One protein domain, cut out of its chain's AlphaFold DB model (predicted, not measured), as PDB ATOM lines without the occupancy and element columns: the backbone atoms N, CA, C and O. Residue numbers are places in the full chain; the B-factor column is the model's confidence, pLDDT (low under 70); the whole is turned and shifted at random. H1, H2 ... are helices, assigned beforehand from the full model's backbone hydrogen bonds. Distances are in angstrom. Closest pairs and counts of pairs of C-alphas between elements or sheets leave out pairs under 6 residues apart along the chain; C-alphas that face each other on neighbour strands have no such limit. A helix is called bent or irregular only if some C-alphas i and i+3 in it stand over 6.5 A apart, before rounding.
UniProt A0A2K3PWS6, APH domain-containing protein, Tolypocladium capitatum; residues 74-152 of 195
ATOM      1  N   ARG A  74      11.242 -15.839 105.659       93.19
ATOM      2  CA  ARG A  74      12.120 -15.043 104.792       93.19
ATOM      3  C   ARG A  74      13.478 -14.773 105.450       93.19
ATOM      4  O   ARG A  74      13.548 -14.757 106.680       93.19
ATOM      5  N   PRO A  75      14.528 -14.495 104.666       94.12
ATOM      6  CA  PRO A  75      15.739 -13.896 105.206       94.12
ATOM      7  C   PRO A  75      15.419 -12.619 105.990       94.12
ATOM      8  O   PRO A  75      14.603 -11.808 105.545       94.12
ATOM      9  N   LEU A  76      16.058 -12.446 107.143       92.69
ATOM     10  CA  LEU A  76      16.031 -11.203 107.914       92.69
ATOM     11  C   LEU A  76      17.446 -10.637 107.933       92.69
ATOM     12  O   LEU A  76      18.315 -11.196 108.594       92.69
ATOM     13  N   THR A  77      17.688  -9.575 107.169       91.88
ATOM     14  CA  THR A  77      19.019  -8.973 107.035       91.88
ATOM     15  C   THR A  77      19.048  -7.562 107.604       91.88
ATOM     16  O   THR A  77      18.023  -6.872 107.638       91.88
ATOM     17  N   PHE A  78      20.243  -7.115 107.992       90.81
ATOM     18  CA  PHE A  78      20.463  -5.740 108.422       90.81
ATOM     19  C   PHE A  78      20.034  -4.730 107.344       90.81
ATOM     20  O   PHE A  78      19.303  -3.798 107.656       90.81
ATOM     21  N   ASP A  79      20.359  -4.970 106.066       90.12
ATOM     22  CA  ASP A  79      19.914  -4.142 104.927       90.12
ATOM     23  C   ASP A  79      18.384  -3.952 104.899       90.12
ATOM     24  O   ASP A  79      17.868  -2.846 104.720       90.12
ATOM     25  N   MET A  80      17.622  -5.033 105.116       92.88
ATOM     26  CA  MET A  80      16.160  -4.950 105.175       92.88
ATOM     27  C   MET A  80      15.700  -4.108 106.367       92.88
ATOM     28  O   MET A  80      14.794  -3.287 106.217       92.88
ATOM     29  N   ASN A  81      16.325  -4.285 107.535       93.19
ATOM     30  CA  ASN A  81      16.043  -3.478 108.719       93.19
ATOM     31  C   ASN A  81      16.362  -1.992 108.480       93.19
ATOM     32  O   ASN A  81      15.538  -1.132 108.790       93.19
ATOM     33  N   GLU A  82      17.506  -1.682 107.875       91.69
ATOM     34  CA  GLU A  82      17.940  -0.319 107.572       91.69
ATOM     35  C   GLU A  82      16.964   0.377 106.613       91.69
ATOM     36  O   GLU A  82      16.546   1.509 106.862       91.69
ATOM     37  N   LEU A  83      16.499  -0.314 105.568       92.81
ATOM     38  CA  LEU A  83      15.486   0.221 104.654       92.81
ATOM     39  C   LEU A  83      14.186   0.595 105.365       92.81
ATOM     40  O   LEU A  83      13.641   1.676 105.120       92.81
ATOM     41  N   VAL A  84      13.677  -0.281 106.232       94.38
ATOM     42  CA  VAL A  84      12.437  -0.013 106.975       94.38
ATOM     43  C   VAL A  84      12.639   1.153 107.937       94.38
ATOM     44  O   VAL A  84      11.866   2.109 107.917       94.38
ATOM     45  N   THR A  85      13.683   1.082 108.759       93.69
ATOM     46  CA  THR A  85      13.891   1.998 109.889       93.69
ATOM     47  C   THR A  85      14.411   3.370 109.464       93.69
ATOM     48  O   THR A  85      13.970   4.376 110.011       93.69
ATOM     49  N   SER A  86      15.292   3.432 108.463       90.69
ATOM     50  CA  SER A  86      15.959   4.675 108.045       90.69
ATOM     51  C   SER A  86      15.281   5.368 106.865       90.69
ATOM     52  O   SER A  86      15.431   6.576 106.702       90.69
ATOM     53  N   THR A  87      14.537   4.632 106.029       91.56
ATOM     54  CA  THR A  87      13.900   5.198 104.819       91.56
ATOM     55  C   THR A  87      12.375   5.139 104.833       91.56
ATOM     56  O   THR A  87      11.731   5.709 103.952       91.56
ATOM     57  N   GLY A  88      11.774   4.452 105.813       92.62
ATOM     58  CA  GLY A  88      10.328   4.226 105.860       92.62
ATOM     59  C   GLY A  88       9.831   3.267 104.775       92.62
ATOM     60  O   GLY A  88       8.655   3.312 104.404       92.62
ATOM     61  N   TYR A  89      10.711   2.423 104.220       94.12
ATOM     62  CA  TYR A  89      10.316   1.465 103.193       94.12
ATOM     63  C   TYR A  89       9.329   0.431 103.773       94.12
ATOM     64  O   TYR A  89       9.601  -0.136 104.833       94.12
ATOM     65  N   PRO A  90       8.192   0.147 103.109       94.69
ATOM     66  CA  PRO A  90       7.196  -0.780 103.646       94.69
ATOM     67  C   PRO A  90       7.716  -2.222 103.762       94.69
ATOM     68  O   PRO A  90       8.145  -2.824 102.776       94.69
ATOM     69  N   ALA A  91       7.640  -2.802 104.964       92.56
ATOM     70  CA  ALA A  91       8.173  -4.137 105.258       92.56
ATOM     71  C   ALA A  91       7.430  -5.295 104.551       92.56
ATOM     72  O   ALA A  91       7.950  -6.413 104.451       92.56
ATOM     73  N   ASP A  92       6.208  -5.045 104.082       94.06
ATOM     74  CA  ASP A  92       5.367  -5.968 103.314       94.06
ATOM     75  C   ASP A  92       5.772  -6.062 101.834       94.06
ATOM     76  O   ASP A  92       5.371  -7.002 101.152       94.06
ATOM     77  N   LYS A  93       6.605  -5.134 101.342       93.50
ATOM     78  CA  LYS A  93       7.168  -5.184  99.982       93.50
ATOM     79  C   LYS A  93       8.394  -6.083  99.852       93.50
ATOM     80  O   LYS A  93       8.810  -6.379  98.733       93.50
ATOM     81  N   PHE A  94       8.982  -6.508 100.967       92.75
ATOM     82  CA  PHE A  94      10.029  -7.521 100.940       92.75
ATOM     83  C   PHE A  94       9.455  -8.909 100.638       92.75
ATOM     84  O   PHE A  94       8.283  -9.159 100.931       92.75
ATOM     85  N   PRO A  95      10.286  -9.845 100.139       93.31
ATOM     86  CA  PRO A  95       9.933 -11.260 100.091       93.31
ATOM     87  C   PRO A  95       9.334 -11.709 101.428       93.31
ATOM     88  O   PRO A  95       9.805 -11.285 102.480       93.31
ATOM     89  N   SER A  96       8.283 -12.525 101.407       92.69
ATOM     90  CA  SER A  96       7.609 -13.020 102.620       92.69
ATOM     91  C   SER A  96       7.972 -14.467 102.963       92.69
ATOM     92  O   SER A  96       7.724 -14.908 104.084       92.69
ATOM     93  N   ALA A  97       8.591 -15.186 102.024       93.94
ATOM     94  CA  ALA A  97       8.924 -16.600 102.122       93.94
ATOM     95  C   ALA A  97      10.447 -16.842 102.049       93.94
ATOM     96  O   ALA A  97      11.185 -15.968 101.585       93.94
ATOM     97  N   PRO A  98      10.917 -18.022 102.494       95.62
ATOM     98  CA  PRO A  98      12.242 -18.539 102.156       95.62
ATOM     99  C   PRO A  98      12.460 -18.648 100.640       95.62
ATOM    100  O   PRO A  98      11.496 -18.681  99.875       95.62
ATOM    101  N   PHE A  99      13.716 -18.805 100.225       95.38
ATOM    102  CA  PHE A  99      14.074 -19.114  98.838       95.38
ATOM    103  C   PHE A  99      14.583 -20.549  98.703       95.38
ATOM    104  O   PHE A  99      15.327 -21.031  99.557       95.38
ATOM    105  N   ASP A 100      14.218 -21.208  97.606       94.25
ATOM    106  CA  ASP A 100      14.685 -22.563  97.282       94.25
ATOM    107  C   ASP A 100      15.967 -22.555  96.430       94.25
ATOM    108  O   ASP A 100      16.649 -23.571  96.324       94.25
ATOM    109  N   ARG A 101      16.302 -21.413  95.812       94.00
ATOM    110  CA  ARG A 101      17.426 -21.256  94.880       94.00
ATOM    111  C   ARG A 101      18.271 -20.041  95.232       94.00
ATOM    112  O   ARG A 101      17.744 -19.004  95.645       94.00
ATOM    113  N   ALA A 102      19.580 -20.156  95.022       94.88
ATOM    114  CA  ALA A 102      20.505 -19.051  95.229       94.88
ATOM    115  C   ALA A 102      20.265 -17.932  94.208       94.88
ATOM    116  O   ALA A 102      20.329 -16.761  94.581       94.88
ATOM    117  N   SER A 103      19.920 -18.279  92.961       94.75
ATOM    118  CA  SER A 103      19.593 -17.307  91.910       94.75
ATOM    119  C   SER A 103      18.480 -16.356  92.339       94.75
ATOM    120  O   SER A 103      18.644 -15.140  92.276       94.75
ATOM    121  N   ASP A 104      17.386 -16.916  92.855       95.50
ATOM    122  CA  ASP A 104      16.184 -16.167  93.219       95.50
ATOM    123  C   ASP A 104      16.470 -15.242  94.411       95.50
ATOM    124  O   ASP A 104      16.037 -14.087  94.444       95.50
ATOM    125  N   TYR A 105      17.264 -15.727  95.373       95.62
ATOM    126  CA  TYR A 105      17.735 -14.910  96.486       95.62
ATOM    127  C   TYR A 105      18.631 -13.756  96.014       95.62
ATOM    128  O   TYR A 105      18.435 -12.617  96.436       95.62
ATOM    129  N   PHE A 106      19.604 -14.011  95.133       95.50
ATOM    130  CA  PHE A 106      20.500 -12.959  94.649       95.50
ATOM    131  C   PHE A 106      19.784 -11.928  93.775       95.50
ATOM    132  O   PHE A 106      20.112 -10.742  93.846       95.50
ATOM    133  N   GLU A 107      18.781 -12.333  92.999       95.62
ATOM    134  CA  GLU A 107      17.910 -11.402  92.278       95.62
ATOM    135  C   GLU A 107      17.112 -10.522  93.249       95.62
ATOM    136  O   GLU A 107      17.066  -9.298  93.090       95.62
ATOM    137  N   ALA A 108      16.543 -11.109  94.308       95.25
ATOM    138  CA  ALA A 108      15.872 -10.348  95.358       95.25
ATOM    139  C   ALA A 108      16.832  -9.374  96.067       95.25
ATOM    140  O   ALA A 108      16.485  -8.208  96.266       95.25
ATOM    141  N   LEU A 109      18.056  -9.807  96.378       94.75
ATOM    142  CA  LEU A 109      19.094  -8.965  96.977       94.75
ATOM    143  C   LEU A 109      19.504  -7.813  96.047       94.75
ATOM    144  O   LEU A 109      19.617  -6.668  96.487       94.75
ATOM    145  N   SER A 110      19.653  -8.080  94.746       95.19
ATOM    146  CA  SER A 110      19.904  -7.048  93.735       95.19
ATOM    147  C   SER A 110      18.795  -5.994  93.727       95.19
ATOM    148  O   SER A 110      19.081  -4.794  93.710       95.19
ATOM    149  N   ASN A 111      17.532  -6.418  93.804       94.06
ATOM    150  CA  ASN A 111      16.397  -5.501  93.892       94.06
ATOM    151  C   ASN A 111      16.431  -4.668  95.184       94.06
ATOM    152  O   ASN A 111      16.226  -3.455  95.124       94.06
ATOM    153  N   THR A 112      16.761  -5.271  96.330       93.12
ATOM    154  CA  THR A 112      16.960  -4.559  97.607       93.12
ATOM    155  C   THR A 112      18.047  -3.489  97.492       93.12
ATOM    156  O   THR A 112      17.844  -2.341  97.891       93.12
ATOM    157  N   HIS A 113      19.175  -3.805  96.855       93.06
ATOM    158  CA  HIS A 113      20.221  -2.825  96.570       93.06
ATOM    159  C   HIS A 113      19.728  -1.677  95.669       93.06
ATOM    160  O   HIS A 113      20.087  -0.515  95.879       93.06
ATOM    161  N   TRP A 114      18.878  -1.943  94.680       92.25
ATOM    162  CA  TRP A 114      18.272  -0.868  93.888       92.25
ATOM    163  C   TRP A 114      17.315   0.003  94.698       92.25
ATOM    164  O   TRP A 114      17.280   1.217  94.494       92.25
ATOM    165  N   ILE A 115      16.563  -0.594  95.622       92.81
ATOM    166  CA  ILE A 115      15.656   0.128  96.517       92.81
ATOM    167  C   ILE A 115      16.454   1.078  97.413       92.81
ATOM    168  O   ILE A 115      16.172   2.271  97.377       92.81
ATOM    169  N   HIS A 116      17.503   0.605  98.094       90.50
ATOM    170  CA  HIS A 116      18.381   1.454  98.915       90.50
ATOM    171  C   HIS A 116      18.913   2.671  98.150       90.50
ATOM    172  O   HIS A 116      18.823   3.787  98.645       90.50
ATOM    173  N   LEU A 117      19.415   2.485  96.920       88.75
ATOM    174  CA  LEU A 117      19.914   3.607  96.109       88.75
ATOM    175  C   LEU A 117      18.836   4.666  95.833       88.75
ATOM    176  O   LEU A 117      19.161   5.836  95.657       88.75
ATOM    177  N   ARG A 118      17.566   4.260  95.740       87.62
ATOM    178  CA  ARG A 118      16.445   5.157  95.429       87.62
ATOM    179  C   ARG A 118      15.838   5.802  96.669       87.62
ATOM    180  O   ARG A 118      15.392   6.941  96.582       87.62
ATOM    181  N   THR A 119      15.753   5.070  97.777       89.56
ATOM    182  CA  THR A 119      15.024   5.510  98.975       89.56
ATOM    183  C   THR A 119      15.925   6.195  99.994       89.56
ATOM    184  O   THR A 119      15.460   7.082 100.704       89.56
ATOM    185  N   GLN A 120      17.210   5.850 100.044       87.06
ATOM    186  CA  GLN A 120      18.152   6.366 101.030       87.06
ATOM    187  C   GLN A 120      19.079   7.410 100.410       87.06
ATOM    188  O   GLN A 120      20.189   7.121  99.968       87.06
ATOM    189  N   GLN A 121      18.622   8.660 100.368       78.50
ATOM    190  CA  GLN A 121      19.365   9.747  99.715       78.50
ATOM    191  C   GLN A 121      20.725  10.043 100.371       78.50
ATOM    192  O   GLN A 121      21.622  10.557  99.712       78.50
ATOM    193  N   ASN A 122      20.894   9.687 101.646       83.12
ATOM    194  CA  ASN A 122      22.137   9.815 102.406       83.12
ATOM    195  C   ASN A 122      23.029   8.559 102.355       83.12
ATOM    196  O   ASN A 122      23.994   8.473 103.108       83.12
ATOM    197  N   LEU A 123      22.733   7.586 101.486       84.44
ATOM    198  CA  LEU A 123      23.532   6.363 101.339       84.44
ATOM    199  C   LEU A 123      24.955   6.626 100.821       84.44
ATOM    200  O   LEU A 123      25.839   5.790 101.009       84.44
ATOM    201  N   ALA A 124      25.166   7.750 100.134       87.50
ATOM    202  CA  ALA A 124      26.457   8.141  99.594       87.50
ATOM    203  C   ALA A 124      26.921   9.476 100.179       87.50
ATOM    204  O   ALA A 124      26.141  10.421 100.291       87.50
ATOM    205  N   THR A 125      28.210   9.567 100.500       88.88
ATOM    206  CA  THR A 125      28.818  10.784 101.072       88.88
ATOM    207  C   THR A 125      29.391  11.729 100.011       88.88
ATOM    208  O   THR A 125      29.763  12.859 100.318       88.88
ATOM    209  N   SER A 126      29.467  11.284  98.752       92.25
ATOM    210  CA  SER A 126      29.949  12.071  97.611       92.25
ATOM    211  C   SER A 126      29.385  11.558  96.282       92.25
ATOM    212  O   SER A 126      28.894  10.432  96.193       92.25
ATOM    213  N   GLU A 127      29.510  12.355  95.216       93.19
ATOM    214  CA  GLU A 127      29.164  11.931  93.849       93.19
ATOM    215  C   GLU A 127      29.968  10.698  93.411       93.19
ATOM    216  O   GLU A 127      29.432   9.779  92.791       93.19
ATOM    217  N   VAL A 128      31.256  10.658  93.766       95.44
ATOM    218  CA  VAL A 128      32.145   9.539  93.437       95.44
ATOM    219  C   VAL A 128      31.659   8.261  94.120       95.44
ATOM    220  O   VAL A 128      31.516   7.239  93.451       95.44
ATOM    221  N   ASP A 129      31.340   8.326  95.415       92.19
ATOM    222  CA  ASP A 129      30.780   7.200  96.172       92.19
ATOM    223  C   ASP A 129      29.435   6.737  95.582       92.19
ATOM    224  O   ASP A 129      29.246   5.555  95.291       92.19
ATOM    225  N   ALA A 130      28.533   7.675  95.272       91.31
ATOM    226  CA  ALA A 130      27.250   7.367  94.640       91.31
ATOM    227  C   ALA A 130      27.426   6.640  93.296       91.31
ATOM    228  O   ALA A 130      26.767   5.627  93.035       91.31
ATOM    229  N   ARG A 131      28.354   7.113  92.454       94.44
ATOM    230  CA  ARG A 131      28.665   6.497  91.159       94.44
ATOM    231  C   ARG A 131      29.243   5.095  91.325       94.44
ATOM    232  O   ARG A 131      28.821   4.188  90.607       94.44
ATOM    233  N   TRP A 132      30.172   4.892  92.259       94.25
ATOM    234  CA  TRP A 132      30.740   3.570  92.530       94.25
ATOM    235  C   TRP A 132      29.688   2.587  93.034       94.25
ATOM    236  O   TRP A 132      29.620   1.471  92.522       94.25
ATOM    237  N   ARG A 133      28.812   3.004  93.955       92.44
ATOM    238  CA  ARG A 133      27.700   2.172  94.440       92.44
ATOM    239  C   ARG A 133      26.735   1.803  93.320       92.44
ATOM    240  O   ARG A 133      26.336   0.643  93.225       92.44
ATOM    241  N   PHE A 134      26.388   2.757  92.455       93.56
ATOM    242  CA  PHE A 134      25.548   2.502  91.285       93.56
ATOM    243  C   PHE A 134      26.177   1.459  90.354       93.56
ATOM    244  O   PHE A 134      25.524   0.477  90.001       93.56
ATOM    245  N   ILE A 135      27.454   1.639  89.996       96.00
ATOM    246  CA  ILE A 135      28.185   0.704  89.130       96.00
ATOM    247  C   ILE A 135      28.262  -0.675  89.788       96.00
ATOM    248  O   ILE A 135      27.886  -1.659  89.158       96.00
ATOM    249  N   ALA A 136      28.679  -0.754  91.053       94.81
ATOM    250  CA  ALA A 136      28.821  -2.015  91.775       94.81
ATOM    251  C   ALA A 136      27.499  -2.793  91.839       94.81
ATOM    252  O   ALA A 136      27.480  -3.987  91.556       94.81
ATOM    253  N   ARG A 137      26.379  -2.120  92.133       94.38
ATOM    254  CA  ARG A 137      25.047  -2.746  92.215       94.38
ATOM    255  C   ARG A 137      24.524  -3.188  90.847       94.38
ATOM    256  O   ARG A 137      23.878  -4.230  90.747       94.38
ATOM    257  N   HIS A 138      24.851  -2.451  89.784       94.56
ATOM    258  CA  HIS A 138      24.533  -2.860  88.417       94.56
ATOM    259  C   HIS A 138      25.373  -4.062  87.968       94.56
ATOM    260  O   HIS A 138      24.832  -5.034  87.446       94.56
ATOM    261  N   CYS A 139      26.683  -4.030  88.221       96.12
ATOM    262  CA  CYS A 139      27.577  -5.150  87.948       96.12
ATOM    263  C   CYS A 139      27.154  -6.392  88.731       96.12
ATOM    264  O   CYS A 139      27.064  -7.458  88.137       96.12
ATOM    265  N   PHE A 140      26.818  -6.260  90.018       94.75
ATOM    266  CA  PHE A 140      26.319  -7.365  90.835       94.75
ATOM    267  C   PHE A 140      25.170  -8.104  90.138       94.75
ATOM    268  O   PHE A 140      25.277  -9.306  89.914       94.75
ATOM    269  N   ALA A 141      24.140  -7.381  89.685       95.31
ATOM    270  CA  ALA A 141      23.000  -7.965  88.976       95.31
ATOM    271  C   ALA A 141      23.408  -8.723  87.697       95.31
ATOM    272  O   ALA A 141      22.923  -9.821  87.434       95.31
ATOM    273  N   GLN A 142      24.332  -8.161  86.911       96.19
ATOM    274  CA  GLN A 142      24.827  -8.785  85.676       96.19
ATOM    275  C   GLN A 142      25.677 -10.040  85.929       96.19
ATOM    276  O   GLN A 142      25.786 -10.902  85.055       96.19
ATOM    277  N   LEU A 143      26.306 -10.139  87.102       94.94
ATOM    278  CA  LEU A 143      27.172 -11.257  87.469       94.94
ATOM    279  C   LEU A 143      26.379 -12.474  87.965       94.94
ATOM    280  O   LEU A 143      26.877 -13.591  87.820       94.94
ATOM    281  N   ILE A 144      25.153 -12.290  88.471       94.44
ATOM    282  CA  ILE A 144      24.280 -13.376  88.953       94.44
ATOM    283  C   ILE A 144      24.164 -14.519  87.928       94.44
ATOM    284  O   ILE A 144      24.593 -15.623  88.254       94.44
ATOM    285  N   PRO A 145      23.704 -14.311  86.676       94.19
ATOM    286  CA  PRO A 145      23.537 -15.416  85.723       94.19
ATOM    287  C   PRO A 145      24.854 -16.089  85.307       94.19
ATOM    288  O   PRO A 145      24.832 -17.176  84.735       94.19
ATOM    289  N   LYS A 146      26.003 -15.447  85.549       93.56
ATOM    290  CA  LYS A 146      27.322 -15.958  85.158       93.56
ATOM    291  C   LYS A 146      28.016 -16.736  86.276       93.56
ATOM    292  O   LYS A 146      28.789 -17.643  85.982       93.56
ATOM    293  N   TYR A 147      27.786 -16.349  87.529       91.12
ATOM    294  CA  TYR A 147      28.564 -16.829  88.671       91.12
ATOM    295  C   TYR A 147      27.718 -17.405  89.806       91.12
ATOM    296  O   TYR A 147      28.283 -18.033  90.700       91.12
ATOM    297  N   CYS A 148      26.397 -17.214  89.808       91.56
ATOM    298  CA  CYS A 148      25.525 -17.864  90.779       91.56
ATOM    299  C   CYS A 148      25.518 -19.377  90.551       91.56
ATOM    300  O   CYS A 148      25.353 -19.845  89.424       91.56
ATOM    301  N   VAL A 149      25.674 -20.130  91.635       88.69
ATOM    302  CA  VAL A 149      25.547 -21.584  91.637       88.69
ATOM    303  C   VAL A 149      24.345 -21.932  92.496       88.69
ATOM    304  O   VAL A 149      24.322 -21.633  93.689       88.69
ATOM    305  N   ASP A 150      23.350 -22.570  91.889       86.00
ATOM    306  CA  ASP A 150      22.230 -23.140  92.631       86.00
ATOM    307  C   ASP A 150      22.680 -24.437  93.306       86.00
ATOM    308  O   ASP A 150      22.518 -25.541  92.782       86.00
ATOM    309  N   ASP A 151      23.304 -24.277  94.470       79.25
ATOM    310  CA  ASP A 151      23.602 -25.380  95.371       79.25
ATOM    311  C   ASP A 151      22.295 -25.988  95.913       79.25
ATOM    312  O   ASP A 151      21.292 -25.304  96.109       79.25
ATOM    313  N   SER A 152      22.313 -27.294  96.189       79.25
ATOM    314  CA  SER A 152      21.159 -28.004  96.768       79.25
ATOM    315  C   SER A 152      21.001 -27.792  98.277       79.25
ATOM    316  O   SER A 152      19.969 -28.150  98.843       79.25
TER     317      SER A 152
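Overview. This is residues 74 to 152 of the 195 residues of the protein "APH domain-containing protein" of Tolypocladium capitatum (UniProt A0A2K3PWS6). H3, the longest helix, and H2 lie side by side as a long helical hairpin, and the short helix H1 packs on H2 near that helix's last residues, away from H3. H2 is in the middle of a flat domain, between H1 and H3, and a long link with no named element, residues 88 to 101, runs back from the end of H1 to the beginning of H2. The printed part has 79 residues with three named helices, H1, H2 and H3 in that order along the chain, and no named strand; the class is all helix. It is only just compact, close to loose, with a radius of gyration of the C-alphas of 13.5 A, and the C-alphas span 41 by 28 by 15 A.

Along the chain. Find C-alpha 127 at (29.164, 11.931, 93.849), where H3, residues 127 to 147, begins; this helix of 21 residues measures 29.2 A from first to last C-alpha and ends with C-alpha 147 at (28.564, -16.829, 88.671). Near residue 141 you will find a kink of 30 degrees. H3 is irregular, but only just: C-alphas 142 and 145 are 6.8 A apart. Next look at H2, residues 102 to 119, which measures 25.4 A from C-alpha 102 at (20.505, -19.051, 95.229) to C-alpha 119. H1 is residues 78 to 87, 13.3 A long, and begins with C-alpha 78 at (20.463, -5.740, 108.422).

Arrangement. Start with the hairpin of H3 and H2, which touch. Their closest C-alphas are those of Ser 110 and Ala 141, 5.8 A apart. The two helices run opposite ways at a shallow tilt of 16 degrees. From H2 go on to H1, which touches H2 at residues 112 to 119 alone; the closest C-alphas, those of Thr 87 and Thr 119, are 6.0 A apart. H1 and H2 run the same way at a shallow tilt of 25 degrees. H1 and H3 are apart. In the backbones of H1 and H2 every O i to N i+4 pair is within hydrogen-bond range, while in H3 15 of 17 are.

Size, cuts and confidence. The two C-alphas farthest apart are those of Ser 126 and Ser 152, 41.0 A, while the first and last printed C-alphas, Arg 74 and Ser 152, are 17.7 A apart. The printed part, residues 74 to 152 of a chain of 195, has no cut. The 14 residues from H1 to H2 are a long link, and the 7 from H2 to H3 a short one. In the B-factor column the mean pLDDT of the printed part of this model is 92.3, and no printed residue is under 70.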